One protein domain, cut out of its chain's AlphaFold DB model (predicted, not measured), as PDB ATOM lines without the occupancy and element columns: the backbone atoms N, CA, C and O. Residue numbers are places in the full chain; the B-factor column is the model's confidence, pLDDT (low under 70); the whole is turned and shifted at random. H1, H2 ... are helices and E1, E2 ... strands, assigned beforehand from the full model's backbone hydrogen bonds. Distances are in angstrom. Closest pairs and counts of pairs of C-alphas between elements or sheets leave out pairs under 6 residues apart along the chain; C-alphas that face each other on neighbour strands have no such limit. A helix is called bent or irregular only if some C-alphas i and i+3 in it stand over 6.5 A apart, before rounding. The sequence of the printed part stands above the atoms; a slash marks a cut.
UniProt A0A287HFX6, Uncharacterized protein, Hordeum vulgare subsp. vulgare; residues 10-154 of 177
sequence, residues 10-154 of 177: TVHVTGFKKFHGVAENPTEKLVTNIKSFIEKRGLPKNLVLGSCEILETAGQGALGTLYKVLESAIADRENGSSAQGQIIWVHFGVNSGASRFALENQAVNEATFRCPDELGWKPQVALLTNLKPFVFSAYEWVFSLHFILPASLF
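This is residues 10 to 154 of the 177 residues of an uncharacterized protein of Hordeum vulgare subsp. vulgare (UniProt A0A287HFX6). A strongly twisted sheet of four parallel strands forms the middle layer, with one helix along each of its faces, H1 on one and H2 on the other. Beyond the edge strand E6 is a small two-stranded hairpin, E4 and E5, whose strands are joined by a long loop, residues 109 to 134, with no named element. The printed part has 145 residues, with two named helices and six named strands in the order E1 H1 E2 H2 E3 E4 E5 E6; the large sheet runs E2 E1 E3 E6, and E4 and E5 are antiparallel. The class is mixed, helices and strands, and the whole is compact, with a radius of gyration of the C-alphas of 16.3 A and spans of 47 by 40 by 25 A.

In the large sheet, E2 is residues 47 to 55, 23.4 A long; E1 is residues 10 to 16, 20.5 A, beginning at C-alpha 10 (-9.191, 34.952, 16.777); E3 is residues 86 to 94, 26.5 A; and E6 is residues 144 to 149, 15.2 A, ending at C-alpha 149 (-4.225, 18.988, 1.743). H1 is residues 26 to 41, 21.5 A. H2 is residues 59 to 79, 30.8 A, beginning at C-alpha 59 (-16.114, 31.140, -7.674); it is irregular, but only just, with C-alphas 61 and 64 7.0 A apart. E4 is residues 106 to 108 and E5 residues 135 to 137.

Between E2 and E1, N 13 and O 51 are 2.8 A apart, within hydrogen-bond range; so are N 90 of E3 and O 12 of E1, at 2.8 A, and N 91 of E3 and O 145 of E6, at 2.8 A. H1 is on the sheet at a height of 8.9 A and runs along the strands, at 9 degrees to E1 on the local plane; its closest C-alphas to E1 are those of Thr 27 and Gly 15, 5.0 A apart. E1, H1, E2 form a strand-helix-strand unit, two parallel neighbour strands with a helix between them in the chain, its crossover right-handed. H2 is on the opposite face at a height of 9.8 A, also along the strands, at 13 degrees to E1 on the local plane; the closest C-alphas of H2 and E2 are those of Ala 62 and Leu 55, 5.5 A apart. E2, H2, E3 form a split unit, with E1 between its strands, also right-handed. In the hairpin E4 and E5, N 136 and O 107 are 3.0 A apart; E4 and E6 are near each other, with 5 pairs of C-alphas within 10 A. Every O i to N i+4 pair of H1 is within hydrogen-bond range, and 13 of 17 in H2.

The C-alphas farthest apart, those of Gly 21 and Ser 82, are 47.6 A apart. The printed part has no cut; the links E3 to E4, 11 residues, and E4 to E5, 26 residues, are long. Residues 40 to 45, of which 40 and 41 belong to H1, and residues 78 to 84, of which 78 and 79 belong to H2, stand free. The mean pLDDT of the printed part is 74.0; residues 20 to 22, 77 to 85 and 124 to 154 are under 70.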
ATOM      1  N   THR A  10      -8.000  35.627  17.299       86.62
ATOM      2  CA  THR A  10      -9.191  34.952  16.777       86.62
ATOM      3  C   THR A  10      -8.878  34.358  15.414       86.62
ATOM      4  O   THR A  10      -8.429  35.064  14.512       86.62
ATOM      5  N   VAL A  11      -9.122  33.059  15.247       89.19
ATOM      6  CA  VAL A  11      -8.897  32.346  13.987       89.19
ATOM      7  C   VAL A  11     -10.233  31.987  13.355       89.19
ATOM      8  O   VAL A  11     -11.048  31.299  13.970       89.19
ATOM      9  N   HIS A  12     -10.437  32.416  12.115       89.25
ATOM     10  CA  HIS A  12     -11.550  31.998  11.271       89.25
ATOM     11  C   HIS A  12     -11.039  31.021  10.225       89.25
ATOM     12  O   HIS A  12     -10.021  31.259   9.576       89.25
ATOM     13  N   VAL A  13     -11.752  29.917  10.066       91.62
ATOM     14  CA  VAL A  13     -11.362  28.824   9.190       91.62
ATOM     15  C   VAL A  13     -12.432  28.628   8.131       91.62
ATOM     16  O   VAL A  13     -13.615  28.545   8.453       91.62
ATOM     17  N   THR A  14     -12.019  28.492   6.877       92.88
ATOM     18  CA  THR A  14     -12.921  28.090   5.801       92.88
ATOM     19  C   THR A  14     -12.408  26.865   5.062       92.88
ATOM     20  O   THR A  14     -11.207  26.606   5.015       92.88
ATOM     21  N   GLY A  15     -13.333  26.102   4.498       91.31
ATOM     22  CA  GLY A  15     -13.066  25.016   3.560       91.31
ATOM     23  C   GLY A  15     -14.047  25.087   2.400       91.31
ATOM     24  O   GLY A  15     -14.853  26.013   2.327       91.31
ATOM     25  N   PHE A  16     -14.014  24.099   1.516       88.88
ATOM     26  CA  PHE A  16     -14.899  24.039   0.355       88.88
ATOM     27  C   PHE A  16     -15.757  22.782   0.400       88.88
ATOM     28  O   PHE A  16     -15.290  21.731   0.839       88.88
ATOM     29  N   LYS A  17     -16.996  22.886  -0.082       89.38
ATOM     30  CA  LYS A  17     -17.890  21.742  -0.287       89.38
ATOM     31  C   LYS A  17     -17.313  20.775  -1.325       89.38
ATOM     32  O   LYS A  17     -16.302  21.032  -1.983       89.38
ATOM     33  N   LYS A  18     -17.968  19.631  -1.496       83.56
ATOM     34  CA  LYS A  18     -17.713  18.723  -2.626       83.56
ATOM     35  C   LYS A  18     -17.722  19.429  -3.991       83.56
ATOM     36  O   LYS A  18     -18.334  20.483  -4.153       83.56
ATOM     37  N   PHE A  19     -17.033  18.819  -4.952       73.44
ATOM     38  CA  PHE A  19     -16.999  19.260  -6.342       73.44
ATOM     39  C   PHE A  19     -16.915  18.069  -7.305       73.44
ATOM     40  O   PHE A  19     -16.414  17.016  -6.919       73.44
ATOM     41  N   HIS A  20     -17.414  18.237  -8.531       60.41
ATOM     42  CA  HIS A  20     -17.270  17.409  -9.731       60.41
ATOM     43  C   HIS A  20     -16.923  15.946  -9.450       60.41
ATOM     44  O   HIS A  20     -15.768  15.537  -9.527       60.41
ATOM     45  N   GLY A  21     -17.932  15.134  -9.127       63.88
ATOM     46  CA  GLY A  21     -17.776  13.681  -8.984       63.88
ATOM     47  C   GLY A  21     -17.000  13.219  -7.744       63.88
ATOM     48  O   GLY A  21     -17.002  12.027  -7.443       63.88
ATOM     49  N   VAL A  22     -16.400  14.127  -6.971       67.88
ATOM     50  CA  VAL A  22     -15.791  13.805  -5.681       67.88
ATOM     51  C   VAL A  22     -16.900  13.733  -4.639       67.88
ATOM     52  O   VAL A  22     -17.531  14.734  -4.306       67.88
ATOM     53  N   ALA A  23     -17.147  12.532  -4.111       71.00
ATOM     54  CA  ALA A  23     -18.195  12.309  -3.116       71.00
ATOM     55  C   ALA A  23     -18.000  13.160  -1.847       71.00
ATOM     56  O   ALA A  23     -18.980  13.510  -1.190       71.00
ATOM     57  N   GLU A  24     -16.749  13.499  -1.516       76.75
ATOM     58  CA  GLU A  24     -16.406  14.189  -0.278       76.75
ATOM     59  C   GLU A  24     -15.123  15.022  -0.412       76.75
ATOM     60  O   GLU A  24     -14.064  14.495  -0.755       76.75
ATOM     61  N   ASN A  25     -15.199  16.324  -0.118       84.69
ATOM     62  CA  ASN A  25     -14.029  17.198  -0.142       84.69
ATOM     63  C   ASN A  25     -13.218  17.028   1.158       84.69
ATOM     64  O   ASN A  25     -13.774  17.159   2.254       84.69
ATOM     65  N   PRO A  26     -11.904  16.754   1.096       86.75
ATOM     66  CA  PRO A  26     -11.097  16.617   2.302       86.75
ATOM     67  C   PRO A  26     -11.014  17.913   3.130       86.75
ATOM     68  O   PRO A  26     -10.824  17.825   4.344       86.75
ATOM     69  N   THR A  27     -11.195  19.100   2.536       90.12
ATOM     70  CA  THR A  27     -11.213  20.363   3.298       90.12
ATOM     71  C   THR A  27     -12.501  20.523   4.096       90.12
ATOM     72  O   THR A  27     -12.434  20.953   5.243       90.12
ATOM     73  N   GLU A  28     -13.644  20.083   3.562       90.81
ATOM     74  CA  GLU A  28     -14.916  20.025   4.294       90.81
ATOM     75  C   GLU A  28     -14.769  19.197   5.574       90.81
ATOM     76  O   GLU A  28     -14.984  19.703   6.678       90.81
ATOM     77  N   LYS A  29     -14.260  17.962   5.443       91.06
ATOM     78  CA  LYS A  29     -13.951  17.101   6.594       91.06
ATOM     79  C   LYS A  29     -13.005  17.761   7.577       91.06
ATOM     80  O   LYS A  29     -13.212  17.661   8.784       91.06
ATOM     81  N   LEU A  30     -11.925  18.363   7.080       91.56
ATOM     82  CA  LEU A  30     -10.907  18.954   7.936       91.56
ATOM     83  C   LEU A  30     -11.505  20.066   8.796       91.56
ATOM     84  O   LEU A  30     -11.298  20.067  10.006       91.56
ATOM     85  N   VAL A  31     -12.273  20.973   8.197       91.88
ATOM     86  CA  VAL A  31     -12.877  22.100   8.916       91.88
ATOM     87  C   VAL A  31     -13.917  21.620   9.931       91.88
ATOM     88  O   VAL A  31     -13.901  22.071  11.079       91.88
ATOM     89  N   THR A  32     -14.748  20.631   9.583       91.44
ATOM     90  CA  THR A  32     -15.658  19.991  10.552       91.44
ATOM     91  C   THR A  32     -14.890  19.321  11.697       91.44
ATOM     92  O   THR A  32     -15.253  19.459  12.869       91.44
ATOM     93  N   ASN A  33     -13.791  18.635  11.383       93.31
ATOM     94  CA  ASN A  33     -12.961  17.966  12.377       93.31
ATOM     95  C   ASN A  33     -12.264  18.962  13.307       93.31
ATOM     96  O   ASN A  33     -12.250  18.711  14.509       93.31
ATOM     97  N   ILE A  34     -11.747  20.086  12.796       92.25
ATOM     98  CA  ILE A  34     -11.128  21.159  13.596       92.25
ATOM     99  C   ILE A  34     -12.109  21.662  14.651       92.25
ATOM    100  O   ILE A  34     -11.756  21.706  15.831       92.25
ATOM    101  N   LYS A  35     -13.351  21.957  14.251       89.62
ATOM    102  CA  LYS A  35     -14.405  22.382  15.175       89.62
ATOM    103  C   LYS A  35     -14.609  21.353  16.292       89.62
ATOM    104  O   LYS A  35     -14.464  21.677  17.468       89.62
ATOM    105  N   SER A  36     -14.820  20.088  15.924       91.25
ATOM    106  CA  SER A  36     -15.028  19.005  16.898       91.25
ATOM    107  C   SER A  36     -13.806  18.734  17.790       91.25
ATOM    108  O   SER A  36     -13.937  18.317  18.940       91.25
ATOM    109  N   PHE A  37     -12.598  18.940  17.261       92.56
ATOM    110  CA  PHE A  37     -11.346  18.733  17.976       92.56
ATOM    111  C   PHE A  37     -11.156  19.811  19.038       92.56
ATOM    112  O   PHE A  37     -10.825  19.490  20.178       92.56
ATOM    113  N   ILE A  38     -11.422  21.066  18.679       91.69
ATOM    114  CA  ILE A  38     -11.349  22.218  19.577       91.69
ATOM    115  C   ILE A  38     -12.396  22.113  20.687       91.69
ATOM    116  O   ILE A  38     -12.060  22.326  21.848       91.69
ATOM    117  N   GLU A  39     -13.620  21.689  20.371       89.06
ATOM    118  CA  GLU A  39     -14.662  21.443  21.380       89.06
ATOM    119  C   GLU A  39     -14.237  20.381  22.410       89.06
ATOM    120  O   GLU A  39     -14.546  20.497  23.593       89.06
ATOM    121  N   LYS A  40     -13.487  19.354  21.985       92.69
ATOM    122  CA  LYS A  40     -13.045  18.252  22.859       92.69
ATOM    123  C   LYS A  40     -11.763  18.543  23.633       92.69
ATOM    124  O   LYS A  40     -11.588  18.031  24.736       92.69
ATOM    125  N   ARG A  41     -10.813  19.257  23.028       91.75
ATOM    126  CA  ARG A  41      -9.458  19.461  23.572       91.75
ATOM    127  C   ARG A  41      -9.249  20.857  24.152       91.75
ATOM    128  O   ARG A  41      -8.308  21.041  24.919       91.75
ATOM    129  N   GLY A  42     -10.119  21.804  23.817       89.25
ATOM    130  CA  GLY A  42      -9.931  23.219  24.101       89.25
ATOM    131  C   GLY A  42      -8.860  23.857  23.216       89.25
ATOM    132  O   GLY A  42      -8.233  23.211  22.373       89.25
ATOM    133  N   LEU A  43      -8.649  25.154  23.428       88.44
ATOM    134  CA  LEU A  43      -7.608  25.951  22.784       88.44
ATOM    135  C   LEU A  43      -6.603  26.455  23.824       88.44
ATOM    136  O   LEU A  43      -6.945  26.583  25.004       88.44
ATOM    137  N   PRO A  44      -5.356  26.747  23.413       87.88
ATOM    138  CA  PRO A  44      -4.405  27.426  24.280       87.88
ATOM    139  C   PRO A  44      -4.944  28.791  24.725       87.88
ATOM    140  O   PRO A  44      -5.796  29.400  24.075       87.88
ATOM    141  N   LYS A  45      -4.418  29.290  25.849       84.88
ATOM    142  CA  LYS A  45      -4.788  30.611  26.372       84.88
ATOM    143  C   LYS A  45      -4.538  31.684  25.306       84.88
ATOM    144  O   LYS A  45      -3.491  31.672  24.666       84.88
ATOM    145  N   ASN A  46      -5.483  32.613  25.176       85.62
ATOM    146  CA  ASN A  46      -5.470  33.722  24.213       85.62
ATOM    147  C   ASN A  46      -5.658  33.316  22.740       85.62
ATOM    148  O   ASN A  46      -5.438  34.149  21.868       85.62
ATOM    149  N   LEU A  47      -6.086  32.082  22.450       86.06
ATOM    150  CA  LEU A  47      -6.516  31.670  21.114       86.06
ATOM    151  C   LEU A  47      -8.011  31.344  21.127       86.06
ATOM    152  O   LEU A  47      -8.468  30.526  21.925       86.06
ATOM    153  N   VAL A  48      -8.758  31.969  20.226       89.25
ATOM    154  CA  VAL A  48     -10.199  31.783  20.064       89.25
ATOM    155  C   VAL A  48     -10.472  31.289  18.651       89.25
ATOM    156  O   VAL A  48      -9.946  31.823  17.676       89.25
ATOM    157  N   LEU A  49     -11.305  30.259  18.532       89.88
ATOM    158  CA  LEU A  49     -11.885  29.880  17.250       89.88
ATOM    159  C   LEU A  49     -13.104  30.768  17.010       89.88
ATOM    160  O   LEU A  49     -14.056  30.700  17.783       89.88
ATOM    161  N   GLY A  50     -13.052  31.596  15.970       88.06
ATOM    162  CA  GLY A  50     -14.156  32.467  15.579       88.06
ATOM    163  C   GLY A  50     -15.234  31.680  14.839       88.06
ATOM    164  O   GLY A  50     -16.236  31.275  15.422       88.06
ATOM    165  N   SER A  51     -15.013  31.427  13.548       90.69
ATOM    166  CA  SER A  51     -15.935  30.651  12.712       90.69
ATOM    167  C   SER A  51     -15.234  29.516  11.964       90.69
ATOM    168  O   SER A  51     -14.036  29.570  11.685       90.69
ATOM    169  N   CYS A  52     -16.009  28.482  11.646       93.00
ATOM    170  CA  CYS A  52     -15.628  27.377  10.773       93.00
ATOM    171  C   CYS A  52     -16.702  27.244   9.697       93.00
ATOM    172  O   CYS A  52     -17.796  26.769   9.996       93.00
ATOM    173  N   GLU A  53     -16.398  27.670   8.476       93.56
ATOM    174  CA  GLU A  53     -17.394  27.820   7.411       93.56
ATOM    175  C   GLU A  53     -17.021  27.018   6.169       93.56
ATOM    176  O   GLU A  53     -15.861  26.964   5.762       93.56
ATOM    177  N   ILE A  54     -18.012  26.375   5.555       93.19
ATOM    178  CA  ILE A  54     -17.812  25.590   4.335       93.19
ATOM    179  C   ILE A  54     -18.402  26.366   3.160       93.19
ATOM    180  O   ILE A  54     -19.616  26.549   3.067       93.19
ATOM    181  N   LEU A  55     -17.532  26.822   2.264       90.00
ATOM    182  CA  LEU A  55     -17.874  27.604   1.083       90.00
ATOM    183  C   LEU A  55     -18.297  26.697  -0.076       90.00
ATOM    184  O   LEU A  55     -17.833  25.564  -0.200       90.00
ATOM    185  N   GLU A  56     -19.162  27.201  -0.954       86.69
ATOM    186  CA  GLU A  56     -19.463  26.530  -2.223       86.69
ATOM    187  C   GLU A  56     -18.196  26.410  -3.080       86.69
ATOM    188  O   GLU A  56     -17.389  27.339  -3.127       86.69
ATOM    189  N   THR A  57     -18.033  25.309  -3.818       85.31
ATOM    190  CA  THR A  57     -16.940  25.179  -4.805       85.31
ATOM    191  C   THR A  57     -17.328  25.852  -6.119       85.31
ATOM    192  O   THR A  57     -17.332  25.258  -7.197       85.31
ATOM    193  N   ALA A  58     -17.717  27.116  -6.007       83.31
ATOM    194  CA  ALA A  58     -18.138  27.957  -7.107       83.31
ATOM    195  C   ALA A  58     -17.584  29.355  -6.881       83.31
ATOM    196  O   ALA A  58     -17.814  29.943  -5.826       83.31
ATOM    197  N   GLY A  59     -16.859  29.896  -7.860       79.19
ATOM    198  CA  GLY A  59     -16.114  31.140  -7.674       79.19
ATOM    199  C   GLY A  59     -17.040  32.293  -7.294       79.19
ATOM    200  O   GLY A  59     -16.901  32.878  -6.224       79.19
ATOM    201  N   GLN A  60     -18.050  32.558  -8.124       78.56
ATOM    202  CA  GLN A  60     -19.078  33.563  -7.821       78.56
ATOM    203  C   GLN A  60     -20.044  33.102  -6.719       78.56
ATOM    204  O   GLN A  60     -20.466  33.908  -5.892       78.56
ATOM    205  N   GLY A  61     -20.366  31.805  -6.669       79.88
ATOM    206  CA  GLY A  61     -21.298  31.247  -5.681       79.88
ATOM    207  C   GLY A  61     -20.801  31.337  -4.232       79.88
ATOM    208  O   GLY A  61     -21.608  31.439  -3.310       79.88
ATOM    209  N   ALA A  62     -19.484  31.357  -4.017       85.75
ATOM    210  CA  ALA A  62     -18.877  31.445  -2.693       85.75
ATOM    211  C   ALA A  62     -18.782  32.876  -2.142       85.75
ATOM    212  O   ALA A  62     -18.726  33.042  -0.922       85.75
ATOM    213  N   LEU A  63     -18.778  33.905  -3.002       83.19
ATOM    214  CA  LEU A  63     -18.470  35.292  -2.612       83.19
ATOM    215  C   LEU A  63     -19.400  35.835  -1.530       83.19
ATOM    216  O   LEU A  63     -18.930  36.408  -0.553       83.19
ATOM    217  N   GLY A  64     -20.712  35.630  -1.675       86.12
ATOM    218  CA  GLY A  64     -21.681  36.136  -0.700       86.12
ATOM    219  C   GLY A  64     -21.457  35.555   0.699       86.12
ATOM    220  O   GLY A  64     -21.490  36.281   1.690       86.12
ATOM    221  N   THR A  65     -21.159  34.256   0.776       88.38
ATOM    222  CA  THR A  65     -20.850  33.589   2.048       88.38
ATOM    223  C   THR A  65     -19.511  34.067   2.598       88.38
ATOM    224  O   THR A  65     -19.418  34.380   3.780       88.38
ATOM    225  N   LEU A  66     -18.490  34.193   1.745       86.44
ATOM    226  CA  LEU A  66     -17.175  34.686   2.144       86.44
ATOM    227  C   LEU A  66     -17.247  36.105   2.727       86.44
ATOM    228  O   LEU A  66     -16.738  36.328   3.823       86.44
ATOM    229  N   TYR A  67     -17.912  37.045   2.049       86.69
ATOM    230  CA  TYR A  67     -18.058  38.414   2.549       86.69
ATOM    231  C   TYR A  67     -18.798  38.464   3.874       86.69
ATOM    232  O   TYR A  67     -18.328  39.116   4.799       86.69
ATOM    233  N   LYS A  68     -19.877  37.691   4.015       89.06
ATOM    234  CA  LYS A  68     -20.606  37.596   5.278       89.06
ATOM    235  C   LYS A  68     -19.704  37.159   6.439       89.06
ATOM    236  O   LYS A  68     -19.819  37.708   7.529       89.06
ATOM    237  N   VAL A  69     -18.809  36.194   6.210       86.50
ATOM    238  CA  VAL A  69     -17.863  35.702   7.229       86.50
ATOM    239  C   VAL A  69     -16.813  36.753   7.586       86.50
ATOM    240  O   VAL A  69     -16.466  36.911   8.757       86.50
ATOM    241  N   LEU A  70     -16.304  37.473   6.585       85.69
ATOM    242  CA  LEU A  70     -15.350  38.560   6.798       85.69
ATOM    243  C   LEU A  70     -15.994  39.709   7.585       85.69
ATOM    244  O   LEU A  70     -15.423  40.175   8.568       85.69
ATOM    245  N   GLU A  71     -17.198  40.122   7.195       87.44
ATOM    246  CA  GLU A  71     -17.949  41.198   7.842       87.44
ATOM    247  C   GLU A  71     -18.341  40.843   9.277       87.44
ATOM    248  O   GLU A  71     -18.157  41.667  10.170       87.44
ATOM    249  N   SER A  72     -18.807  39.613   9.539       84.62
ATOM    250  CA  SER A  72     -19.156  39.194  10.902       84.62
ATOM    251  C   SER A  72     -17.949  39.233  11.839       84.62
ATOM    252  O   SER A  72     -18.058  39.719  12.960       84.62
ATOM    253  N   ALA A  73     -16.779  38.798  11.359       80.44
ATOM    254  CA  ALA A  73     -15.546  38.814  12.145       80.44
ATOM    255  C   ALA A  73     -15.108  40.240  12.527       80.44
ATOM    256  O   ALA A  73     -14.541  40.459  13.598       80.44
ATOM    257  N   ILE A  74     -15.368  41.217  11.653       81.31
ATOM    258  CA  ILE A  74     -15.061  42.630  11.899       81.31
ATOM    259  C   ILE A  74     -16.111  43.253  12.830       81.31
ATOM    260  O   ILE A  74     -15.746  43.947  13.774       81.31
ATOM    261  N   ALA A  75     -17.397  42.972  12.623       79.69
ATOM    262  CA  ALA A  75     -18.476  43.506  13.453       79.69
ATOM    263  C   ALA A  75     -18.402  43.012  14.912       79.69
ATOM    264  O   ALA A  75     -18.650  43.783  15.843       79.69
ATOM    265  N   ASP A  76     -18.005  41.755  15.132       70.50
ATOM    266  CA  ASP A  76     -17.798  41.197  16.476       70.50
ATOM    267  C   ASP A  76     -16.699  41.949  17.249       70.50
ATOM    268  O   ASP A  76     -16.786  42.107  18.468       70.50
ATOM    269  N   ARG A  77     -15.698  42.485  16.536       68.44
ATOM    270  CA  ARG A  77     -14.638  43.323  17.114       68.44
ATOM    271  C   ARG A  77     -15.151  44.696  17.552       68.44
ATOM    272  O   ARG A  77     -14.657  45.237  18.539       68.44
ATOM    273  N   GLU A  78     -16.099  45.278  16.824       65.94
ATOM    274  CA  GLU A  78     -16.642  46.610  17.122       65.94
ATOM    275  C   GLU A  78     -17.637  46.585  18.291       65.94
ATOM    276  O   GLU A  78     -17.708  47.538  19.066       65.94
ATOM    277  N   ASN A  79     -18.365  45.475  18.456       61.34
ATOM    278  CA  ASN A  79     -19.443  45.349  19.439       61.34
ATOM    279  C   ASN A  79     -19.008  44.813  20.818       61.34
ATOM    280  O   ASN A  79     -19.798  44.880  21.763       61.34
ATOM    281  N   GLY A  80     -17.784  44.291  20.985       58.12
ATOM    282  CA  GLY A  80     -17.381  43.664  22.247       58.12
ATOM    283  C   GLY A  80     -15.874  43.560  22.505       58.12
ATOM    284  O   GLY A  80     -15.157  42.831  21.832       58.12
ATOM    285  N   SER A  81     -15.448  44.172  23.618       50.31
ATOM    286  CA  SER A  81     -14.151  44.059  24.313       50.31
ATOM    287  C   SER A  81     -13.008  44.985  23.857       50.31
ATOM    288  O   SER A  81     -12.527  44.966  22.732       50.31
ATOM    289  N   SER A  82     -12.506  45.778  24.811       44.78
ATOM    290  CA  SER A  82     -11.354  46.687  24.690       44.78
ATOM    291  C   SER A  82      -9.993  45.984  24.540       44.78
ATOM    292  O   SER A  82      -8.957  46.612  24.752       44.78
ATOM    293  N   ALA A  83      -9.967  44.698  24.184       50.34
ATOM    294  CA  ALA A  83      -8.752  43.993  23.804       50.34
ATOM    295  C   ALA A  83      -8.710  43.936  22.274       50.34
ATOM    296  O   ALA A  83      -9.458  43.191  21.650       50.34
ATOM    297  N   GLN A  84      -7.849  44.755  21.669       57.62
ATOM    298  CA  GLN A  84      -7.577  44.758  20.231       57.62
ATOM    299  C   GLN A  84      -6.944  43.414  19.833       57.62
ATOM    300  O   GLN A  84      -5.725  43.273  19.784       57.62
ATOM    301  N   GLY A  85      -7.780  42.399  19.629       69.00
ATOM    302  CA  GLY A  85      -7.346  41.067  19.245       69.00
ATOM    303  C   GLY A  85      -6.935  40.996  17.775       69.00
ATOM    304  O   GLY A  85      -7.489  41.695  16.925       69.00
ATOM    305  N   GLN A  86      -5.953  40.152  17.469       83.00
ATOM    306  CA  GLN A  86      -5.529  39.885  16.096       83.00
ATOM    307  C   GLN A  86      -6.496  38.888  15.449       83.00
ATOM    308  O   GLN A  86      -6.770  37.837  16.022       83.00
ATOM    309  N   ILE A  87      -6.976  39.188  14.241       84.62
ATOM    310  CA  ILE A  87      -7.805  38.265  13.455       84.62
ATOM    311  C   ILE A  87      -6.919  37.565  12.420       84.62
ATOM    312  O   ILE A  87      -6.161  38.216  11.700       84.62
ATOM    313  N   ILE A  88      -7.007  36.238  12.356       87.69
ATOM    314  CA  ILE A  88      -6.337  35.396  11.360       87.69
ATOM    315  C   ILE A  88      -7.407  34.649  10.569       87.69
ATOM    316  O   ILE A  88      -8.270  33.996  11.153       87.69
ATOM    317  N   TRP A  89      -7.310  34.693   9.242       88.19
ATOM    318  CA  TRP A  89      -8.121  33.865   8.355       88.19
ATOM    319  C   TRP A  89      -7.284  32.714   7.801       88.19
ATOM    320  O   TRP A  89      -6.129  32.872   7.412       88.19
ATOM    321  N   VAL A  90      -7.864  31.521   7.793       90.50
ATOM    322  CA  VAL A  90      -7.246  30.313   7.251       90.50
ATOM    323  C   VAL A  90      -8.226  29.698   6.266       90.50
ATOM    324  O   VAL A  90      -9.347  29.354   6.626       90.50
ATOM    325  N   HIS A  91      -7.809  29.560   5.016       90.00
ATOM    326  CA  HIS A  91      -8.603  28.974   3.946       90.00
ATOM    327  C   HIS A  91      -8.020  27.602   3.599       90.00
ATOM    328  O   HIS A  91      -6.828  27.445   3.391       90.00
ATOM    329  N   PHE A  92      -8.822  26.549   3.563       90.00
ATOM    330  CA  PHE A  92      -8.339  25.223   3.186       90.00
ATOM    331  C   PHE A  92      -8.749  24.919   1.752       90.00
ATOM    332  O   PHE A  92      -9.931  24.953   1.421       90.00
ATOM    333  N   GLY A  93      -7.764  24.587   0.916       87.44
ATOM    334  CA  GLY A  93      -7.941  24.194  -0.479       87.44
ATOM    335  C   GLY A  93      -7.481  22.756  -0.729       87.44
ATOM    336  O   GLY A  93      -6.779  22.146   0.083       87.44
ATOM    337  N   VAL A  94      -7.878  22.194  -1.870       84.12
ATOM    338  CA  VAL A  94      -7.416  20.872  -2.315       84.12
ATOM    339  C   VAL A  94      -6.494  21.031  -3.505       84.12
ATOM    340  O   VAL A  94      -6.843  21.699  -4.470       84.12
ATOM    341  N   ASN A  95      -5.357  20.340  -3.470       84.12
ATOM    342  CA  ASN A  95      -4.525  20.114  -4.643       84.12
ATOM    343  C   ASN A  95      -4.238  18.618  -4.746       84.12
ATOM    344  O   ASN A  95      -3.455  18.065  -3.975       84.12
ATOM    345  N   SER A  96      -4.866  17.956  -5.716       76.56
ATOM    346  CA  SER A  96      -4.718  16.505  -5.878       76.56
ATOM    347  C   SER A  96      -3.294  16.061  -6.245       76.56
ATOM    348  O   SER A  96      -2.946  14.909  -6.006       76.56
ATOM    349  N   GLY A  97      -2.463  16.963  -6.784       78.00
ATOM    350  CA  GLY A  97      -1.067  16.673  -7.116       78.00
ATOM    351  C   GLY A  97      -0.107  16.796  -5.929       78.00
ATOM    352  O   GLY A  97       1.047  16.382  -6.029       78.00
ATOM    353  N   ALA A  98      -0.552  17.353  -4.799       79.94
ATOM    354  CA  ALA A  98       0.305  17.581  -3.644       79.94
ATOM    355  C   ALA A  98       0.402  16.339  -2.739       79.94
ATOM    356  O   ALA A  98      -0.581  15.651  -2.463       79.94
ATOM    357  N   SER A  99       1.606  16.081  -2.222       82.81
ATOM    358  CA  SER A  99       1.884  15.016  -1.241       82.81
ATOM    359  C   SER A  99       2.070  15.535   0.188       82.81
ATOM    360  O   SER A  99       2.158  14.741   1.127       82.81
ATOM    361  N   ARG A 100       2.096  16.865   0.368       85.50
ATOM    362  CA  ARG A 100       2.189  17.554   1.661       85.50
ATOM    363  C   ARG A 100       1.318  18.806   1.710       85.50
ATOM    364  O   ARG A 100       0.841  19.263   0.676       85.50
ATOM    365  N   PHE A 101       1.183  19.364   2.914       85.38
ATOM    366  CA  PHE A 101       0.659  20.712   3.073       85.38
ATOM    367  C   PHE A 101       1.592  21.754   2.473       85.38
ATOM    368  O   PHE A 101       2.798  21.715   2.717       85.38
ATOM    369  N   ALA A 102       1.013  22.680   1.717       83.88
ATOM    370  CA  ALA A 102       1.688  23.852   1.183       83.88
ATOM    371  C   ALA A 102       0.946  25.114   1.624       83.88
ATOM    372  O   ALA A 102      -0.274  25.079   1.798       83.88
ATOM    373  N   LEU A 103       1.713  26.183   1.833       84.75
ATOM    374  CA  LEU A 103       1.204  27.527   2.070       84.75
ATOM    375  C   LEU A 103       1.315  28.316   0.773       84.75
ATOM    376  O   LEU A 103       2.408  28.428   0.212       84.75
ATOM    377  N   GLU A 104       0.203  28.886   0.331       82.69
ATOM    378  CA  GLU A 104       0.224  29.855  -0.759       82.69
ATOM    379  C   GLU A 104       0.771  31.193  -0.248       82.69
ATOM    380  O   GLU A 104       0.249  31.773   0.705       82.69
ATOM    381  N   ASN A 105       1.827  31.688  -0.891       84.56
ATOM    382  CA  ASN A 105       2.445  32.975  -0.551       84.56
ATOM    383  C   ASN A 105       1.944  34.125  -1.436       84.56
ATOM    384  O   ASN A 105       2.308  35.280  -1.206       84.56
ATOM    385  N   GLN A 106       1.174  33.805  -2.480       80.38
ATOM    386  CA  GLN A 106       0.715  34.751  -3.488       80.38
ATOM    387  C   GLN A 106      -0.700  34.412  -3.944       80.38
ATOM    388  O   GLN A 106      -1.039  33.244  -4.122       80.38
ATOM    389  N   ALA A 107      -1.495  35.450  -4.194       78.19
ATOM    390  CA  ALA A 107      -2.764  35.349  -4.903       78.19
ATOM    391  C   ALA A 107      -2.736  36.271  -6.128       78.19
ATOM    392  O   ALA A 107      -2.324  37.432  -6.045       78.19
ATOM    393  N   VAL A 108      -3.162  35.744  -7.276       75.50
ATOM    394  CA  VAL A 108      -3.204  36.481  -8.545       75.50
ATOM    395  C   VAL A 108      -4.624  36.995  -8.771       75.50
ATOM    396  O   VAL A 108      -5.590  36.265  -8.569       75.50
ATOM    397  N   ASN A 109      -4.758  38.251  -9.208       79.75
ATOM    398  CA  ASN A 109      -6.039  38.859  -9.593       79.75
ATOM    399  C   ASN A 109      -6.530  38.341 -10.964       79.75
ATOM    400  O   ASN A 109      -6.783  39.119 -11.881       79.75
ATOM    401  N   GLU A 110      -6.621  37.024 -11.120       77.06
ATOM    402  CA  GLU A 110      -7.047  36.355 -12.346       77.06
ATOM    403  C   GLU A 110      -7.824  35.083 -12.001       77.06
ATOM    404  O   GLU A 110      -7.398  34.283 -11.169       77.06
ATOM    405  N   ALA A 111      -8.953  34.878 -12.676       76.88
ATOM    406  CA  ALA A 111      -9.654  33.607 -12.710       76.88
ATOM    407  C   ALA A 111      -9.591  33.016 -14.119       76.88
ATOM    408  O   ALA A 111     -10.267  33.486 -15.039       76.88
ATOM    409  N   THR A 112      -8.809  31.947 -14.248       77.19
ATOM    410  CA  THR A 112      -8.679  31.147 -15.468       77.19
ATOM    411  C   THR A 112      -8.917  29.692 -15.107       77.19
ATOM    412  O   THR A 112      -8.098  29.064 -14.434       77.19
ATOM    413  N   PHE A 113     -10.073  29.147 -15.494       79.69
ATOM    414  CA  PHE A 113     -10.476  27.803 -15.078       79.69
ATOM    415  C   PHE A 113     -10.339  26.802 -16.227       79.69
ATOM    416  O   PHE A 113     -10.886  26.972 -17.322       79.69
ATOM    417  N   ARG A 114      -9.638  25.694 -15.959       79.62
ATOM    418  CA  ARG A 114      -9.471  24.598 -16.930       79.62
ATOM    419  C   ARG A 114     -10.783  23.864 -17.203       79.62
ATOM    420  O   ARG A 114     -11.014  23.419 -18.329       79.62
ATOM    421  N   CYS A 115     -11.677  23.815 -16.219       79.25
ATOM    422  CA  CYS A 115     -13.021  23.267 -16.340       79.25
ATOM    423  C   CYS A 115     -14.030  24.140 -15.569       79.25
ATOM    424  O   CYS A 115     -13.596  24.968 -14.772       79.25
ATOM    425  N   PRO A 116     -15.338  24.020 -15.843       78.94
ATOM    426  CA  PRO A 116     -16.356  24.758 -15.100       78.94
ATOM    427  C   PRO A 116     -16.292  24.497 -13.592       78.94
ATOM    428  O   PRO A 116     -15.859  23.434 -13.161       78.94
ATOM    429  N   ASP A 117     -16.714  25.466 -12.789       81.69
ATOM    430  CA  ASP A 117     -16.990  25.238 -11.370       81.69
ATOM    431  C   ASP A 117     -18.335  24.515 -11.160       81.69
ATOM    432  O   ASP A 117     -19.025  24.188 -12.130       81.69
ATOM    433  N   GLU A 118     -18.734  24.253  -9.909       82.19
ATOM    434  CA  GLU A 118     -19.985  23.527  -9.603       82.19
ATOM    435  C   GLU A 118     -21.256  24.191 -10.153       82.19
ATOM    436  O   GLU A 118     -22.277  23.526 -10.319       82.19
ATOM    437  N   LEU A 119     -21.212  25.495 -10.437       82.38
ATOM    438  CA  LEU A 119     -22.325  26.243 -11.024       82.38
ATOM    439  C   LEU A 119     -22.158  26.444 -12.537       82.38
ATOM    440  O   LEU A 119     -22.930  27.176 -13.156       82.38
ATOM    441  N   GLY A 120     -21.172  25.785 -13.151       83.38
ATOM    442  CA  GLY A 120     -20.911  25.835 -14.584       83.38
ATOM    443  C   GLY A 120     -20.102  27.054 -15.035       83.38
ATOM    444  O   GLY A 120     -19.949  27.270 -16.240       83.38
ATOM    445  N   TRP A 121     -19.563  27.860 -14.118       79.56
ATOM    446  CA  TRP A 121     -18.779  29.041 -14.472       79.56
ATOM    447  C   TRP A 121     -17.348  28.651 -14.863       79.56
ATOM    448  O   TRP A 121     -16.620  28.031 -14.091       79.56
ATOM    449  N   LYS A 122     -16.934  29.013 -16.084       82.56
ATOM    450  CA  LYS A 122     -15.599  28.721 -16.637       82.56
ATOM    451  C   LYS A 122     -14.979  29.967 -17.288       82.56
ATOM    452  O   LYS A 122     -14.997  30.089 -18.518       82.56
ATOM    453  N   PRO A 123     -14.444  30.914 -16.507       76.50
ATOM    454  CA  PRO A 123     -13.783  32.084 -17.065       76.50
ATOM    455  C   PRO A 123     -12.509  31.675 -17.820       76.50
ATOM    456  O   PRO A 123     -11.776  30.783 -17.390       76.50
ATOM    457  N   GLN A 124     -12.275  32.304 -18.976       67.94
ATOM    458  CA  GLN A 124     -11.072  32.075 -19.788       67.94
ATOM    459  C   GLN A 124      -9.953  33.074 -19.474       67.94
ATOM    460  O   GLN A 124      -8.802  32.674 -19.534       67.94
ATOM    461  N   VAL A 125     -10.298  34.319 -19.117       67.00
ATOM    462  CA  VAL A 125      -9.441  35.337 -18.479       67.00
ATOM    463  C   VAL A 125     -10.392  36.354 -17.832       67.00
ATOM    464  O   VAL A 125     -10.886  37.256 -18.508       67.00
ATOM    465  N   ALA A 126     -10.736  36.183 -16.554       60.25
ATOM    466  CA  ALA A 126     -11.555  37.154 -15.824       60.25
ATOM    467  C   ALA A 126     -10.726  37.831 -14.729       60.25
ATOM    468  O   ALA A 126     -10.177  37.153 -13.863       60.25
ATOM    469  N   LEU A 127     -10.653  39.166 -14.743       60.12
ATOM    470  CA  LEU A 127     -10.126  39.919 -13.605       60.12
ATOM    471  C   LEU A 127     -11.121  39.804 -12.447       60.12
ATOM    472  O   LEU A 127     -12.310  40.079 -12.621       60.12
ATOM    473  N   LEU A 128     -10.640  39.391 -11.274       56.41
ATOM    474  CA  LEU A 128     -11.484  39.229 -10.086       56.41
ATOM    475  C   LEU A 128     -11.891  40.582  -9.489       56.41
ATOM    476  O   LEU A 128     -12.952  40.706  -8.883       56.41
ATOM    477  N   THR A 129     -11.075  41.614  -9.703       57.31
ATOM    478  CA  THR A 129     -11.369  43.004  -9.341       57.31
ATOM    479  C   THR A 129     -10.935  43.954 -10.457       57.31
ATOM    480  O   THR A 129      -9.972  43.679 -11.169       57.31
ATOM    481  N   ASN A 130     -11.596  45.114 -10.576       58.34
ATOM    482  CA  ASN A 130     -11.210  46.193 -11.508       58.34
ATOM    483  C   ASN A 130      -9.890  46.898 -11.125       58.34
ATOM    484  O   ASN A 130      -9.487  47.868 -11.768       58.34
ATOM    485  N   LEU A 131      -9.226  46.449 -10.060       53.06
ATOM    486  CA  LEU A 131      -7.898  46.911  -9.690       53.06
ATOM    487  C   LEU A 131      -6.875  46.287 -10.655       53.06
ATOM    488  O   LEU A 131      -7.069  45.179 -11.154       53.06
ATOM    489  N   LYS A 132      -5.792  47.016 -10.957       46.75
ATOM    490  CA  LYS A 132      -4.707  46.563 -11.855       46.75
ATOM    491  C   LYS A 132      -4.215  45.150 -11.466       46.75
ATOM    492  O   LYS A 132      -4.358  44.792 -10.298       46.75
ATOM    493  N   PRO A 133      -3.613  44.357 -12.379       47.75
ATOM    494  CA  PRO A 133      -3.066  43.044 -12.035       47.75
ATOM    495  C   PRO A 133      -1.938  43.228 -11.015       47.75
ATOM    496  O   PRO A 133      -0.808  43.571 -11.354       47.75
ATOM    497  N   PHE A 134      -2.288  43.084  -9.745       51.28
ATOM    498  CA  PHE A 134      -1.386  43.160  -8.615       51.28
ATOM    499  C   PHE A 134      -1.303  41.745  -8.058       51.28
ATOM    500  O   PHE A 134      -2.326  41.117  -7.779       51.28
ATOM    501  N   VAL A 135      -0.087  41.221  -7.957       47.88
ATOM    502  CA  VAL A 135       0.172  40.025  -7.163       47.88
ATOM    503  C   VAL A 135       0.021  40.465  -5.714       47.88
ATOM    504  O   VAL A 135       0.809  41.286  -5.241       47.88
ATOM    505  N   PHE A 136      -0.998  39.964  -5.021       50.78
ATOM    506  CA  PHE A 136      -1.081  40.156  -3.580       50.78
ATOM    507  C   PHE A 136       0.005  39.287  -2.964       50.78
ATOM    508  O   PHE A 136      -0.066  38.058  -3.005       50.78
ATOM    509  N   SER A 137       1.050  39.937  -2.468       33.44
ATOM    510  CA  SER A 137       2.057  39.276  -1.657       33.44
ATOM    511  C   SER A 137       1.665  39.403  -0.192       33.44
ATOM    512  O   SER A 137       1.113  40.429   0.204       33.44
ATOM    513  N   ALA A 138       1.941  38.363   0.597       37.69
ATOM    514  CA  ALA A 138       1.427  38.111   1.951       37.69
ATOM    515  C   ALA A 138       1.707  39.189   3.033       37.69
ATOM    516  O   ALA A 138       1.510  38.933   4.218       37.69
ATOM    517  N   TYR A 139       2.177  40.380   2.658       29.39
ATOM    518  CA  TYR A 139       2.534  41.489   3.542       29.39
ATOM    519  C   TYR A 139       1.581  42.697   3.502       29.39
ATOM    520  O   TYR A 139       1.766  43.606   4.306       29.39
ATOM    521  N   GLU A 140       0.528  42.708   2.675       28.86
ATOM    522  CA  GLU A 140      -0.537  43.719   2.781       28.86
ATOM    523  C   GLU A 140      -1.938  43.091   2.720       28.86
ATOM    524  O   GLU A 140      -2.431  42.747   1.654       28.86
ATOM    525  N   TRP A 141      -2.552  43.001   3.906       27.72
ATOM    526  CA  TRP A 141      -3.966  42.745   4.219       27.72
ATOM    527  C   TRP A 141      -4.616  41.437   3.720       27.72
ATOM    528  O   TRP A 141      -4.565  41.060   2.559       27.72
ATOM    529  N   VAL A 142      -5.304  40.779   4.665       30.41
ATOM    530  CA  VAL A 142      -5.908  39.435   4.586       30.41
ATOM    531  C   VAL A 142      -4.863  38.348   4.332       30.41
ATOM    532  O   VAL A 142      -4.584  37.958   3.202       30.41
ATOM    533  N   PHE A 143      -4.312  37.793   5.418       27.16
ATOM    534  CA  PHE A 143      -3.683  36.475   5.360       27.16
ATOM    535  C   PHE A 143      -4.754  35.480   4.918       27.16
ATOM    536  O   PHE A 143      -5.536  35.006   5.730       27.16
ATOM    537  N   SER A 144      -4.831  35.205   3.622       30.14
ATOM    538  CA  SER A 144      -5.608  34.094   3.099       30.14
ATOM    539  C   SER A 144      -4.661  32.901   3.044       30.14
ATOM    540  O   SER A 144      -4.099  32.579   1.998       30.14
ATOM    541  N   LEU A 145      -4.383  32.311   4.215       26.98
ATOM    542  CA  LEU A 145      -3.523  31.134   4.303       26.98
ATOM    543  C   LEU A 145      -4.262  29.978   3.638       26.98
ATOM    544  O   LEU A 145      -5.110  29.368   4.278       26.98
ATOM    545  N   HIS A 146      -3.968  29.716   2.365       34.31
ATOM    546  CA  HIS A 146      -4.472  28.549   1.663       34.31
ATOM    547  C   HIS A 146      -3.606  27.350   2.033       34.31
ATOM    548  O   HIS A 146      -2.459  27.252   1.606       34.31
ATOM    549  N   PHE A 147      -4.133  26.462   2.871       28.95
ATOM    550  CA  PHE A 147      -3.497  25.182   3.160       28.95
ATOM    551  C   PHE A 147      -4.010  24.139   2.182       28.95
ATOM    552  O   PHE A 147      -5.196  23.801   2.172       28.95
ATOM    553  N   ILE A 148      -3.094  23.603   1.393       38.75
ATOM    554  CA  ILE A 148      -3.366  22.521   0.457       38.75
ATOM    555  C   ILE A 148      -3.267  21.176   1.180       38.75
ATOM    556  O   ILE A 148      -2.218  20.852   1.708       38.75
ATOM    557  N   LEU A 149      -4.320  20.360   1.216       30.05
ATOM    558  CA  LEU A 149      -4.225  18.988   1.743       30.05
ATOM    559  C   LEU A 149      -3.636  18.027   0.699       30.05
ATOM    560  O   LEU A 149      -4.086  18.050  -0.448       30.05
ATOM    561  N   PRO A 150      -2.717  17.120   1.080       33.53
ATOM    562  CA  PRO A 150      -2.269  16.080   0.173       33.53
ATOM    563  C   PRO A 150      -3.226  14.898   0.078       33.53
ATOM    564  O   PRO A 150      -3.686  14.363   1.089       33.53
ATOM    565  N   ALA A 151      -3.456  14.430  -1.148       38.66
ATOM    566  CA  ALA A 151      -4.313  13.274  -1.425       38.66
ATOM    567  C   ALA A 151      -3.766  11.956  -0.829       38.66
ATOM    568  O   ALA A 151      -4.515  11.003  -0.622       38.66
ATOM    569  N   SER A 152      -2.471  11.902  -0.499       35.91
ATOM    570  CA  SER A 152      -1.780  10.718   0.033       35.91
ATOM    571  C   SER A 152      -2.181  10.313   1.460       35.91
ATOM    572  O   SER A 152      -1.800   9.230   1.902       35.91
ATOM    573  N   LEU A 153      -2.959  11.130   2.179       37.22
ATOM    574  CA  LEU A 153      -3.466  10.798   3.518       37.22
ATOM    575  C   LEU A 153      -4.683   9.850   3.513       37.22
ATOM    576  O   LEU A 153      -5.131   9.457   4.590       37.22
ATOM    577  N   PHE A 154      -5.208   9.445   2.346       37.41
ATOM    578  CA  PHE A 154      -6.407   8.603   2.262       37.41
ATOM    579  C   PHE A 154      -6.284   7.472   1.223       37.41
ATOM    580  O   PHE A 154      -5.922   7.718   0.071       37.41
TER     581      PHE A 154